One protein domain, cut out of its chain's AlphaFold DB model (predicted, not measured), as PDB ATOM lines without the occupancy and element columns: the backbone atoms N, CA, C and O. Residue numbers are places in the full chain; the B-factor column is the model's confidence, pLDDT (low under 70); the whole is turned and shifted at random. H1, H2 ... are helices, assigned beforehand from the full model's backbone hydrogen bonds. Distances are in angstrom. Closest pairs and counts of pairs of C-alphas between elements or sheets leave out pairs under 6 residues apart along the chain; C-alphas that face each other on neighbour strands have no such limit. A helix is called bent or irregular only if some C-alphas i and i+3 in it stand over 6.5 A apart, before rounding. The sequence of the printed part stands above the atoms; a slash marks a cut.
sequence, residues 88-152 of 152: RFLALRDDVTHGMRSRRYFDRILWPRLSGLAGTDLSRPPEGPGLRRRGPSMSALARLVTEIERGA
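Overview. This is residues 88 to 152 of the 152 residues of an uncharacterized protein of Candidatus Rokubacteria bacterium (UniProt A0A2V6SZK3). Two helices, H1 and H2, make a V whose corner lies where H1 ends and H2 begins, and the third helix, H3, runs the same way as H2 at a shallow tilt of 20 degrees, with a gap between the two along most of their length and contact only near their ends, at residues 117 to 118 of H2 and 148 to 151 of H3. Residues 119 to 137, a long stretch with no named element, lead from the end of H2 back to the beginning of H3. The printed part has 65 residues with three named helices, H1, H2 and H3 in chain order, and no named strand; its class is all helix. The whole is compact, with a radius of gyration of the C-alphas of 11.4 A, and the C-alphas span 33 by 27 by 19 A.

Along the chain. H1 covers residues 88 to 101 and begins with C-alpha 88 at (-29.367, -14.442, -9.748); it is 19.9 A from first to last C-alpha. H2 covers residues 103 to 118, 20.1 A long, beginning with C-alpha 103 at (-18.064, -3.845, -25.761). H2 has a kink of 41 degrees near residue 110 and is irregular, but only just: C-alphas 108 and 111 are 6.6 A apart. H3 covers residues 138 to 151, 19.9 A long, and ends with C-alpha 151 at (-30.766, -24.582, -31.010).

Arrangement. H1 touches H2 with residues 95 to 100 alone, and H2 touches H1 with residues 105 to 110 alone. Their closest C-alphas, those of Gly 99 and Phe 106, are 4.2 A apart. The two helices run opposite ways at a steep tilt of 48 degrees. H2 and H3 only just touch, with 3 pairs of C-alphas within 8 A, through residues 117 to 118 of H2 and 148 to 151 of H3. Their closest C-alphas are those of Ala 118 and Ile 148, 5.2 A apart. They run the same way at a shallow tilt of 20 degrees, with centres 13.1 A apart. H1 and H3 are close but not clearly touching: their closest C-alphas, those of Met 100 and Met 138, are 7.2 A apart. H1 and H3 run opposite ways at a steep tilt of 55 degrees. In H1 and H3 every O i to N i+4 pair is within hydrogen-bond range; in H2 9 of 12 are.

Size, cuts and confidence. The two C-alphas farthest apart, those of Leu 131 and Ala 152, are 33.0 A from each other. The printed part has no cut and ends at the chain's last residue, Ala 152. The link from H1 to H2 is tight, with 1 residue; the link from H2 to H3 is long, with 19 residues. The mean pLDDT of the printed part is 82.6, and residues 128 to 132 and residue 152 are under 70.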
ATOM      1  N   ARG A  88     -29.865 -13.945  -8.460       80.25
ATOM      2  CA  ARG A  88     -29.367 -14.442  -9.748       80.25
ATOM      3  C   ARG A  88     -29.941 -13.684 -10.948       80.25
ATOM      4  O   ARG A  88     -29.188 -13.346 -11.857       80.25
ATOM      5  N   PHE A  89     -31.235 -13.362 -10.947       83.06
ATOM      6  CA  PHE A  89     -31.855 -12.577 -12.020       83.06
ATOM      7  C   PHE A  89     -31.392 -11.124 -12.003       83.06
ATOM      8  O   PHE A  89     -31.196 -10.534 -13.066       83.06
ATOM      9  N   LEU A  90     -31.178 -10.550 -10.816       85.81
ATOM     10  CA  LEU A  90     -30.625  -9.201 -10.697       85.81
ATOM     11  C   LEU A  90     -29.198  -9.145 -11.249       85.81
ATOM     12  O   LEU A  90     -28.907  -8.285 -12.076       85.81
ATOM     13  N   ALA A  91     -28.355 -10.113 -10.880       86.38
ATOM     14  CA  ALA A  91     -27.003 -10.230 -11.415       86.38
ATOM     15  C   ALA A  91     -27.005 -10.404 -12.944       86.38
ATOM     16  O   ALA A  91     -26.241  -9.739 -13.639       86.38
ATOM     17  N   LEU A  92     -27.910 -11.228 -13.487       86.06
ATOM     18  CA  LEU A  92     -28.043 -11.422 -14.932       86.06
ATOM     19  C   LEU A  92     -28.480 -10.137 -15.651       86.06
ATOM     20  O   LEU A  92     -27.915  -9.776 -16.684       86.06
ATOM     21  N   ARG A  93     -29.468  -9.420 -15.105       87.56
ATOM     22  CA  ARG A  93     -29.918  -8.128 -15.642       87.56
ATOM     23  C   ARG A  93     -28.776  -7.118 -15.658       87.56
ATOM     24  O   ARG A  93     -28.607  -6.378 -16.633       87.56
ATOM     25  N   ASP A  94     -27.996  -7.082 -14.587       90.25
ATOM     26  CA  ASP A  94     -26.866  -6.176 -14.469       90.25
ATOM     27  C   ASP A  94     -25.765  -6.565 -15.466       90.25
ATOM     28  O   ASP A  94     -25.254  -5.687 -16.160       90.25
ATOM     29  N   ASP A  95     -25.475  -7.855 -15.649       89.50
ATOM     30  CA  ASP A  95     -24.531  -8.360 -16.656       89.50
ATOM     31  C   ASP A  95     -24.936  -7.977 -18.085       89.50
ATOM     32  O   ASP A  95     -24.105  -7.496 -18.862       89.50
ATOM     33  N   VAL A  96     -26.221  -8.115 -18.426       89.88
ATOM     34  CA  VAL A  96     -26.770  -7.679 -19.720       89.88
ATOM     35  C   VAL A  96     -26.602  -6.169 -19.891       89.88
ATOM     36  O   VAL A  96     -26.119  -5.701 -20.926       89.88
ATOM     37  N   THR A  97     -26.921  -5.391 -18.856       90.88
ATOM     38  CA  THR A  97     -26.813  -3.925 -18.884       90.88
ATOM     39  C   THR A  97     -25.361  -3.465 -19.063       90.88
ATOM     40  O   THR A  97     -25.085  -2.562 -19.860       90.88
ATOM     41  N   HIS A  98     -24.412  -4.095 -18.366       90.25
ATOM     42  CA  HIS A  98     -22.981  -3.818 -18.512       90.25
ATOM     43  C   HIS A  98     -22.459  -4.246 -19.886       90.25
ATOM     44  O   HIS A  98     -21.712  -3.489 -20.514       90.25
ATOM     45  N   GLY A  99     -22.914  -5.394 -20.394       86.44
ATOM     46  CA  GLY A  99     -22.619  -5.875 -21.741       86.44
ATOM     47  C   GLY A  99     -23.070  -4.894 -22.819       86.44
ATOM     48  O   GLY A  99     -22.293  -4.585 -23.712       86.44
ATOM     49  N   MET A 100     -24.267  -4.316 -22.701       89.06
ATOM     50  CA  MET A 100     -24.763  -3.295 -23.637       89.06
ATOM     51  C   MET A 100     -23.982  -1.974 -23.560       89.06
ATOM     52  O   MET A 100     -23.805  -1.281 -24.567       89.06
ATOM     53  N   ARG A 101     -23.518  -1.582 -22.367       88.50
ATOM     54  CA  ARG A 101     -22.773  -0.326 -22.161       88.50
ATOM     55  C   ARG A 101     -21.308  -0.424 -22.588       88.50
ATOM     56  O   ARG A 101     -20.754   0.584 -23.020       88.50
ATOM     57  N   SER A 102     -20.696  -1.605 -22.500       88.69
ATOM     58  CA  SER A 102     -19.266  -1.811 -22.745       88.69
ATOM     59  C   SER A 102     -19.011  -3.022 -23.635       88.69
ATOM     60  O   SER A 102     -19.218  -4.166 -23.231       88.69
ATOM     61  N   ARG A 103     -18.448  -2.777 -24.825       87.38
ATOM     62  CA  ARG A 103     -18.064  -3.845 -25.761       87.38
ATOM     63  C   ARG A 103     -17.049  -4.807 -25.145       87.38
ATOM     64  O   ARG A 103     -17.193  -6.015 -25.257       87.38
ATOM     65  N   ARG A 104     -16.077  -4.271 -24.400       88.88
ATOM     66  CA  ARG A 104     -15.062  -5.078 -23.709       88.88
ATOM     67  C   ARG A 104     -15.680  -6.010 -22.665       88.88
ATOM     68  O   ARG A 104     -15.182  -7.117 -22.491       88.88
ATOM     69  N   TYR A 105     -16.722  -5.559 -21.962       90.56
ATOM     70  CA  TYR A 105     -17.445  -6.401 -21.005       90.56
ATOM     71  C   TYR A 105     -18.206  -7.509 -21.729       90.56
ATOM     72  O   TYR A 105     -18.110  -8.674 -21.346       90.56
ATOM     73  N   PHE A 106     -18.897  -7.150 -22.817       90.25
ATOM     74  CA  PHE A 106     -19.588  -8.112 -23.664       90.25
ATOM     75  C   PHE A 106     -18.639  -9.212 -24.153       90.25
ATOM     76  O   PHE A 106     -18.885 -10.380 -23.881       90.25
ATOM     77  N   ASP A 107     -17.519  -8.845 -24.776       88.81
ATOM     78  CA  ASP A 107     -16.609  -9.816 -25.392       88.81
ATOM     79  C   ASP A 107     -15.893 -10.706 -24.363       88.81
ATOM     80  O   ASP A 107     -15.621 -11.873 -24.640       88.81
ATOM     81  N   ARG A 108     -15.565 -10.174 -23.175       90.00
ATOM     82  CA  ARG A 108     -14.783 -10.906 -22.163       90.00
ATOM     83  C   ARG A 108     -15.620 -11.733 -21.195       90.00
ATOM     84  O   ARG A 108     -15.107 -12.718 -20.680       90.00
ATOM     85  N   ILE A 109     -16.842 -11.300 -20.884       90.31
ATOM     86  CA  ILE A 109     -17.643 -11.887 -19.799       90.31
ATOM     87  C   ILE A 109     -18.960 -12.442 -20.333       90.31
ATOM     88  O   ILE A 109     -19.260 -13.612 -20.101       90.31
ATOM     89  N   LEU A 110     -19.741 -11.634 -21.055       89.12
ATOM     90  CA  LEU A 110     -21.089 -12.040 -21.465       89.12
ATOM     91  C   LEU A 110     -21.070 -13.035 -22.639       89.12
ATOM     92  O   LEU A 110     -21.803 -14.017 -22.611       89.12
ATOM     93  N   TRP A 111     -20.204 -12.827 -23.634       89.12
ATOM     94  CA  TRP A 111     -20.109 -13.675 -24.825       89.12
ATOM     95  C   TRP A 111     -19.707 -15.125 -24.511       89.12
ATOM     96  O   TRP A 111     -20.447 -16.012 -24.929       89.12
ATOM     97  N   PRO A 112     -18.643 -15.409 -23.723       88.50
ATOM     98  CA  PRO A 112     -18.277 -16.787 -23.379       88.50
ATOM     99  C   PRO A 112     -19.379 -17.543 -22.629       88.50
ATOM    100  O   PRO A 112     -19.539 -18.749 -22.798       88.50
ATOM    101  N   ARG A 113     -20.152 -16.836 -21.794       86.88
ATOM    102  CA  ARG A 113     -21.282 -17.424 -21.065       86.88
ATOM    103  C   ARG A 113     -22.435 -17.766 -22.001       86.88
ATOM    104  O   ARG A 113     -23.000 -18.845 -21.876       86.88
ATOM    105  N   LEU A 114     -22.757 -16.880 -22.945       86.44
ATOM    106  CA  LEU A 114     -23.791 -17.132 -23.953       86.44
ATOM    107  C   LEU A 114     -23.399 -18.276 -24.894       86.44
ATOM    108  O   LEU A 114     -24.213 -19.160 -25.130       86.44
ATOM    109  N   SER A 115     -22.150 -18.309 -25.370       85.50
ATOM    110  CA  SER A 115     -21.662 -19.411 -26.208       85.50
ATOM    111  C   SER A 115     -21.621 -20.737 -25.449       85.50
ATOM    112  O   SER A 115     -21.964 -21.772 -26.005       85.50
ATOM    113  N   GLY A 116     -21.251 -20.709 -24.163       85.31
ATOM    114  CA  GLY A 116     -21.299 -21.893 -23.305       85.31
ATOM    115  C   GLY A 116     -22.722 -22.412 -23.083       85.31
ATOM    116  O   GLY A 116     -22.919 -23.619 -23.026       85.31
ATOM    117  N   LEU A 117     -23.712 -21.515 -23.000       82.62
ATOM    118  CA  LEU A 117     -25.123 -21.886 -22.861       82.62
ATOM    119  C   LEU A 117     -25.694 -22.491 -24.152       82.62
ATOM    120  O   LEU A 117     -26.517 -23.394 -24.092       82.62
ATOM    121  N   ALA A 118     -25.263 -21.986 -25.308       82.94
ATOM    122  CA  ALA A 118     -25.778 -22.398 -26.609       82.94
ATOM    123  C   ALA A 118     -25.309 -23.783 -27.061       82.94
ATOM    124  O   ALA A 118     -25.931 -24.374 -27.939       82.94
ATOM    125  N   GLY A 119     -24.168 -24.258 -26.546       75.06
ATOM    126  CA  GLY A 119     -23.554 -25.531 -26.950       75.06
ATOM    127  C   GLY A 119     -23.171 -25.628 -28.437       75.06
ATOM    128  O   GLY A 119     -22.717 -26.677 -28.883       75.06
ATOM    129  N   THR A 120     -23.351 -24.550 -29.203       72.69
ATOM    130  CA  THR A 120     -23.226 -24.467 -30.662       72.69
ATOM    131  C   THR A 120     -22.549 -23.152 -31.059       72.69
ATOM    132  O   THR A 120     -22.463 -22.214 -30.258       72.69
ATOM    133  N   ASP A 121     -22.034 -23.082 -32.291       74.94
ATOM    134  CA  ASP A 121     -21.388 -21.875 -32.812       74.94
ATOM    135  C   ASP A 121     -22.427 -20.767 -33.054       74.94
ATOM    136  O   ASP A 121     -23.094 -20.715 -34.087       74.94
ATOM    137  N   LEU A 122     -22.563 -19.862 -32.081       78.94
ATOM    138  CA  LEU A 122     -23.405 -18.673 -32.206       78.94
ATOM    139  C   LEU A 122     -22.769 -17.625 -33.120       78.94
ATOM    140  O   LEU A 122     -21.608 -17.232 -32.952       78.94
ATOM    141  N   SER A 123     -23.584 -17.057 -34.008       78.75
ATOM    142  CA  SER A 123     -23.174 -15.934 -34.849       78.75
ATOM    143  C   SER A 123     -22.955 -14.670 -34.015       78.75
ATOM    144  O   SER A 123     -23.865 -14.139 -33.382       78.75
ATOM    145  N   ARG A 124     -21.727 -14.142 -34.018       79.25
ATOM    146  CA  ARG A 124     -21.382 -12.949 -33.231       79.25
ATOM    147  C   ARG A 124     -22.166 -11.712 -33.707       79.25
ATOM    148  O   ARG A 124     -22.162 -11.418 -34.904       79.25
ATOM    149  N   PRO A 125     -22.740 -10.902 -32.793       79.12
ATOM    150  CA  PRO A 125     -23.406  -9.662 -33.164       79.12
ATOM    151  C   PRO A 125     -22.457  -8.687 -33.872       79.12
ATOM    152  O   PRO A 125     -21.363  -8.412 -33.348       79.12
ATOM    153  N   PRO A 126     -22.881  -8.104 -35.008       72.25
ATOM    154  CA  PRO A 126     -22.067  -7.148 -35.742       72.25
ATOM    155  C   PRO A 126     -21.775  -5.903 -34.896       72.25
ATOM    156  O   PRO A 126     -22.578  -5.481 -34.057       72.25
ATOM    157  N   GLU A 127     -20.601  -5.311 -35.110       72.31
ATOM    158  CA  GLU A 127     -20.272  -4.005 -34.546       72.31
ATOM    159  C   GLU A 127     -21.137  -2.938 -35.226       72.31
ATOM    160  O   GLU A 127     -21.153  -2.816 -36.449       72.31
ATOM    161  N   GLY A 128     -21.899  -2.182 -34.433       63.25
ATOM    162  CA  GLY A 128     -22.684  -1.069 -34.956       63.25
ATOM    163  C   GLY A 128     -21.776   0.072 -35.445       63.25
ATOM    164  O   GLY A 128     -20.688   0.261 -34.899       63.25
ATOM    165  N   PRO A 129     -22.224   0.887 -36.416       54.31
ATOM    166  CA  PRO A 129     -21.410   1.928 -37.058       54.31
ATOM    167  C   PRO A 129     -21.110   3.166 -36.180       54.31
ATOM    168  O   PRO A 129     -20.781   4.230 -36.691       54.31
ATOM    169  N   GLY A 130     -21.183   3.063 -34.850       56.97
ATOM    170  CA  GLY A 130     -20.973   4.182 -33.932       56.97
ATOM    171  C   GLY A 130     -20.337   3.737 -32.619       56.97
ATOM    172  O   GLY A 130     -20.940   2.992 -31.855       56.97
ATOM    173  N   LEU A 131     -19.127   4.241 -32.359       58.25
ATOM    174  CA  LEU A 131     -18.292   4.001 -31.176       58.25
ATOM    175  C   LEU A 131     -17.992   2.518 -30.882       58.25
ATOM    176  O   LEU A 131     -18.721   1.850 -30.153       58.25
ATOM    177  N   ARG A 132     -16.778   2.085 -31.264       66.31
ATOM    178  CA  ARG A 132     -16.099   0.816 -30.893       66.31
ATOM    179  C   ARG A 132     -16.075   0.464 -29.391       66.31
ATOM    180  O   ARG A 132     -15.505  -0.546 -28.994       66.31
ATOM    181  N   ARG A 133     -16.633   1.311 -28.525       76.75
ATOM    182  CA  ARG A 133     -16.672   1.127 -27.070       76.75
ATOM    183  C   ARG A 133     -18.007   0.581 -26.561       76.75
ATOM    184  O   ARG A 133     -18.025   0.047 -25.454       76.75
ATOM    185  N   ARG A 134     -19.100   0.683 -27.329       82.31
ATOM    186  CA  ARG A 134     -20.440   0.265 -26.888       82.31
ATOM    187  C   ARG A 134     -20.743  -1.174 -27.303       82.31
ATOM    188  O   ARG A 134     -20.331  -1.616 -28.372       82.31
ATOM    189  N   GLY A 135     -21.425  -1.908 -26.433       84.88
ATOM    190  CA  GLY A 135     -21.804  -3.290 -26.701       84.88
ATOM    191  C   GLY A 135     -22.983  -3.431 -27.666       84.88
ATOM    192  O   GLY A 135     -23.485  -2.432 -28.188       84.88
ATOM    193  N   PRO A 136     -23.426  -4.675 -27.918       85.81
ATOM    194  CA  PRO A 136     -24.549  -4.950 -28.809       85.81
ATOM    195  C   PRO A 136     -25.847  -4.295 -28.318       85.81
ATOM    196  O   PRO A 136     -26.053  -4.079 -27.121       85.81
ATOM    197  N   SER A 137     -26.740  -3.981 -29.258       87.44
ATOM    198  CA  SER A 137     -28.076  -3.476 -28.938       87.44
ATOM    199  C   SER A 137     -28.936  -4.559 -28.277       87.44
ATOM    200  O   SER A 137     -28.719  -5.754 -28.475       87.44
ATOM    201  N   MET A 138     -29.986  -4.141 -27.560       87.44
ATOM    202  CA  MET A 138     -30.949  -5.069 -26.952       87.44
ATOM    203  C   MET A 138     -31.601  -5.983 -27.998       87.44
ATOM    204  O   MET A 138     -31.778  -7.169 -27.763       87.44
ATOM    205  N   SER A 139     -31.895  -5.456 -29.189       87.25
ATOM    206  CA  SER A 139     -32.458  -6.234 -30.300       87.25
ATOM    207  C   SER A 139     -31.484  -7.255 -30.895       87.25
ATOM    208  O   SER A 139     -31.914  -8.244 -31.482       87.25
ATOM    209  N   ALA A 140     -30.173  -7.026 -30.787       86.12
ATOM    210  CA  ALA A 140     -29.169  -8.006 -31.186       86.12
ATOM    211  C   ALA A 140     -29.030  -9.112 -30.131       86.12
ATOM    212  O   ALA A 140     -28.978 -10.281 -30.491       86.12
ATOM    213  N   LEU A 141     -29.054  -8.756 -28.840       86.50
ATOM    214  CA  LEU A 141     -29.078  -9.732 -27.746       86.50
ATOM    215  C   LEU A 141     -30.354 -10.583 -27.760       86.50
ATOM    216  O   LEU A 141     -30.268 -11.792 -27.612       86.50
ATOM    217  N   ALA A 142     -31.520  -9.982 -28.001       87.75
ATOM    218  CA  ALA A 142     -32.776 -10.720 -28.123       87.75
ATOM    219  C   ALA A 142     -32.723 -11.742 -29.268       87.75
ATOM    220  O   ALA A 142     -33.114 -12.885 -29.079       87.75
ATOM    221  N   ARG A 143     -32.163 -11.361 -30.427       87.12
ATOM    222  CA  ARG A 143     -31.961 -12.287 -31.551       87.12
ATOM    223  C   ARG A 143     -31.048 -13.457 -31.190       87.12
ATOM    224  O   ARG A 143     -31.392 -14.579 -31.530       87.12
ATOM    225  N   LEU A 144     -29.949 -13.197 -30.477       86.81
ATOM    226  CA  LEU A 144     -29.069 -14.256 -29.977       86.81
ATOM    227  C   LEU A 144     -29.798 -15.206 -29.029       86.81
ATOM    228  O   LEU A 144     -29.670 -16.411 -29.170       86.81
ATOM    229  N   VAL A 145     -30.567 -14.680 -28.073       87.50
ATOM    230  CA  VAL A 145     -31.323 -15.522 -27.133       87.50
ATOM    231  C   VAL A 145     -32.324 -16.393 -27.885       87.50
ATOM    232  O   VAL A 145     -32.376 -17.589 -27.644       87.50
ATOM    233  N   THR A 146     -33.043 -15.837 -28.862       88.19
ATOM    234  CA  THR A 146     -33.954 -16.626 -29.700       88.19
ATOM    235  C   THR A 146     -33.222 -17.675 -30.550       88.19
ATOM    236  O   THR A 146     -33.781 -18.726 -30.838       88.19
ATOM    237  N   GLU A 147     -31.990 -17.411 -30.989       85.75
ATOM    238  CA  GLU A 147     -31.159 -18.396 -31.697       85.75
ATOM    239  C   GLU A 147     -30.744 -19.542 -30.768       85.75
ATOM    240  O   GLU A 147     -30.868 -20.703 -31.147       85.75
ATOM    241  N   ILE A 148     -30.368 -19.226 -29.524       85.56
ATOM    242  CA  ILE A 148     -30.077 -20.218 -28.480       85.56
ATOM    243  C   ILE A 148     -31.316 -21.063 -28.172       85.56
ATOM    244  O   ILE A 148     -31.235 -22.285 -28.174       85.56
ATOM    245  N   GLU A 149     -32.468 -20.432 -27.953       85.94
ATOM    246  CA  GLU A 149     -33.734 -21.120 -27.657       85.94
ATOM    247  C   GLU A 149     -34.207 -22.031 -28.798       85.94
ATOM    248  O   GLU A 149     -34.975 -22.954 -28.557       85.94
ATOM    249  N   ARG A 150     -33.781 -21.774 -30.040       82.62
ATOM    250  CA  ARG A 150     -34.081 -22.636 -31.194       82.62
ATOM    251  C   ARG A 150     -33.072 -23.765 -31.395       82.62
ATOM    252  O   ARG A 150     -33.393 -24.710 -32.109       82.62
ATOM    253  N   GLY A 151     -31.852 -23.609 -30.880       71.50
ATOM    254  CA  GLY A 151     -30.766 -24.582 -31.010       71.50
ATOM    255  C   GLY A 151     -30.626 -25.537 -29.821       71.50
ATOM    256  O   GLY A 151     -29.953 -26.557 -29.965       71.50
ATOM    257  N   ALA A 152     -31.231 -25.202 -28.677       58.84
ATOM    258  CA  ALA A 152     -31.376 -26.058 -27.497       58.84
ATOM    259  C   ALA A 152     -32.551 -27.037 -27.646       58.84
ATOM    260  O   ALA A 152     -32.419 -28.174 -27.138       58.84
TER     261      ALA A 152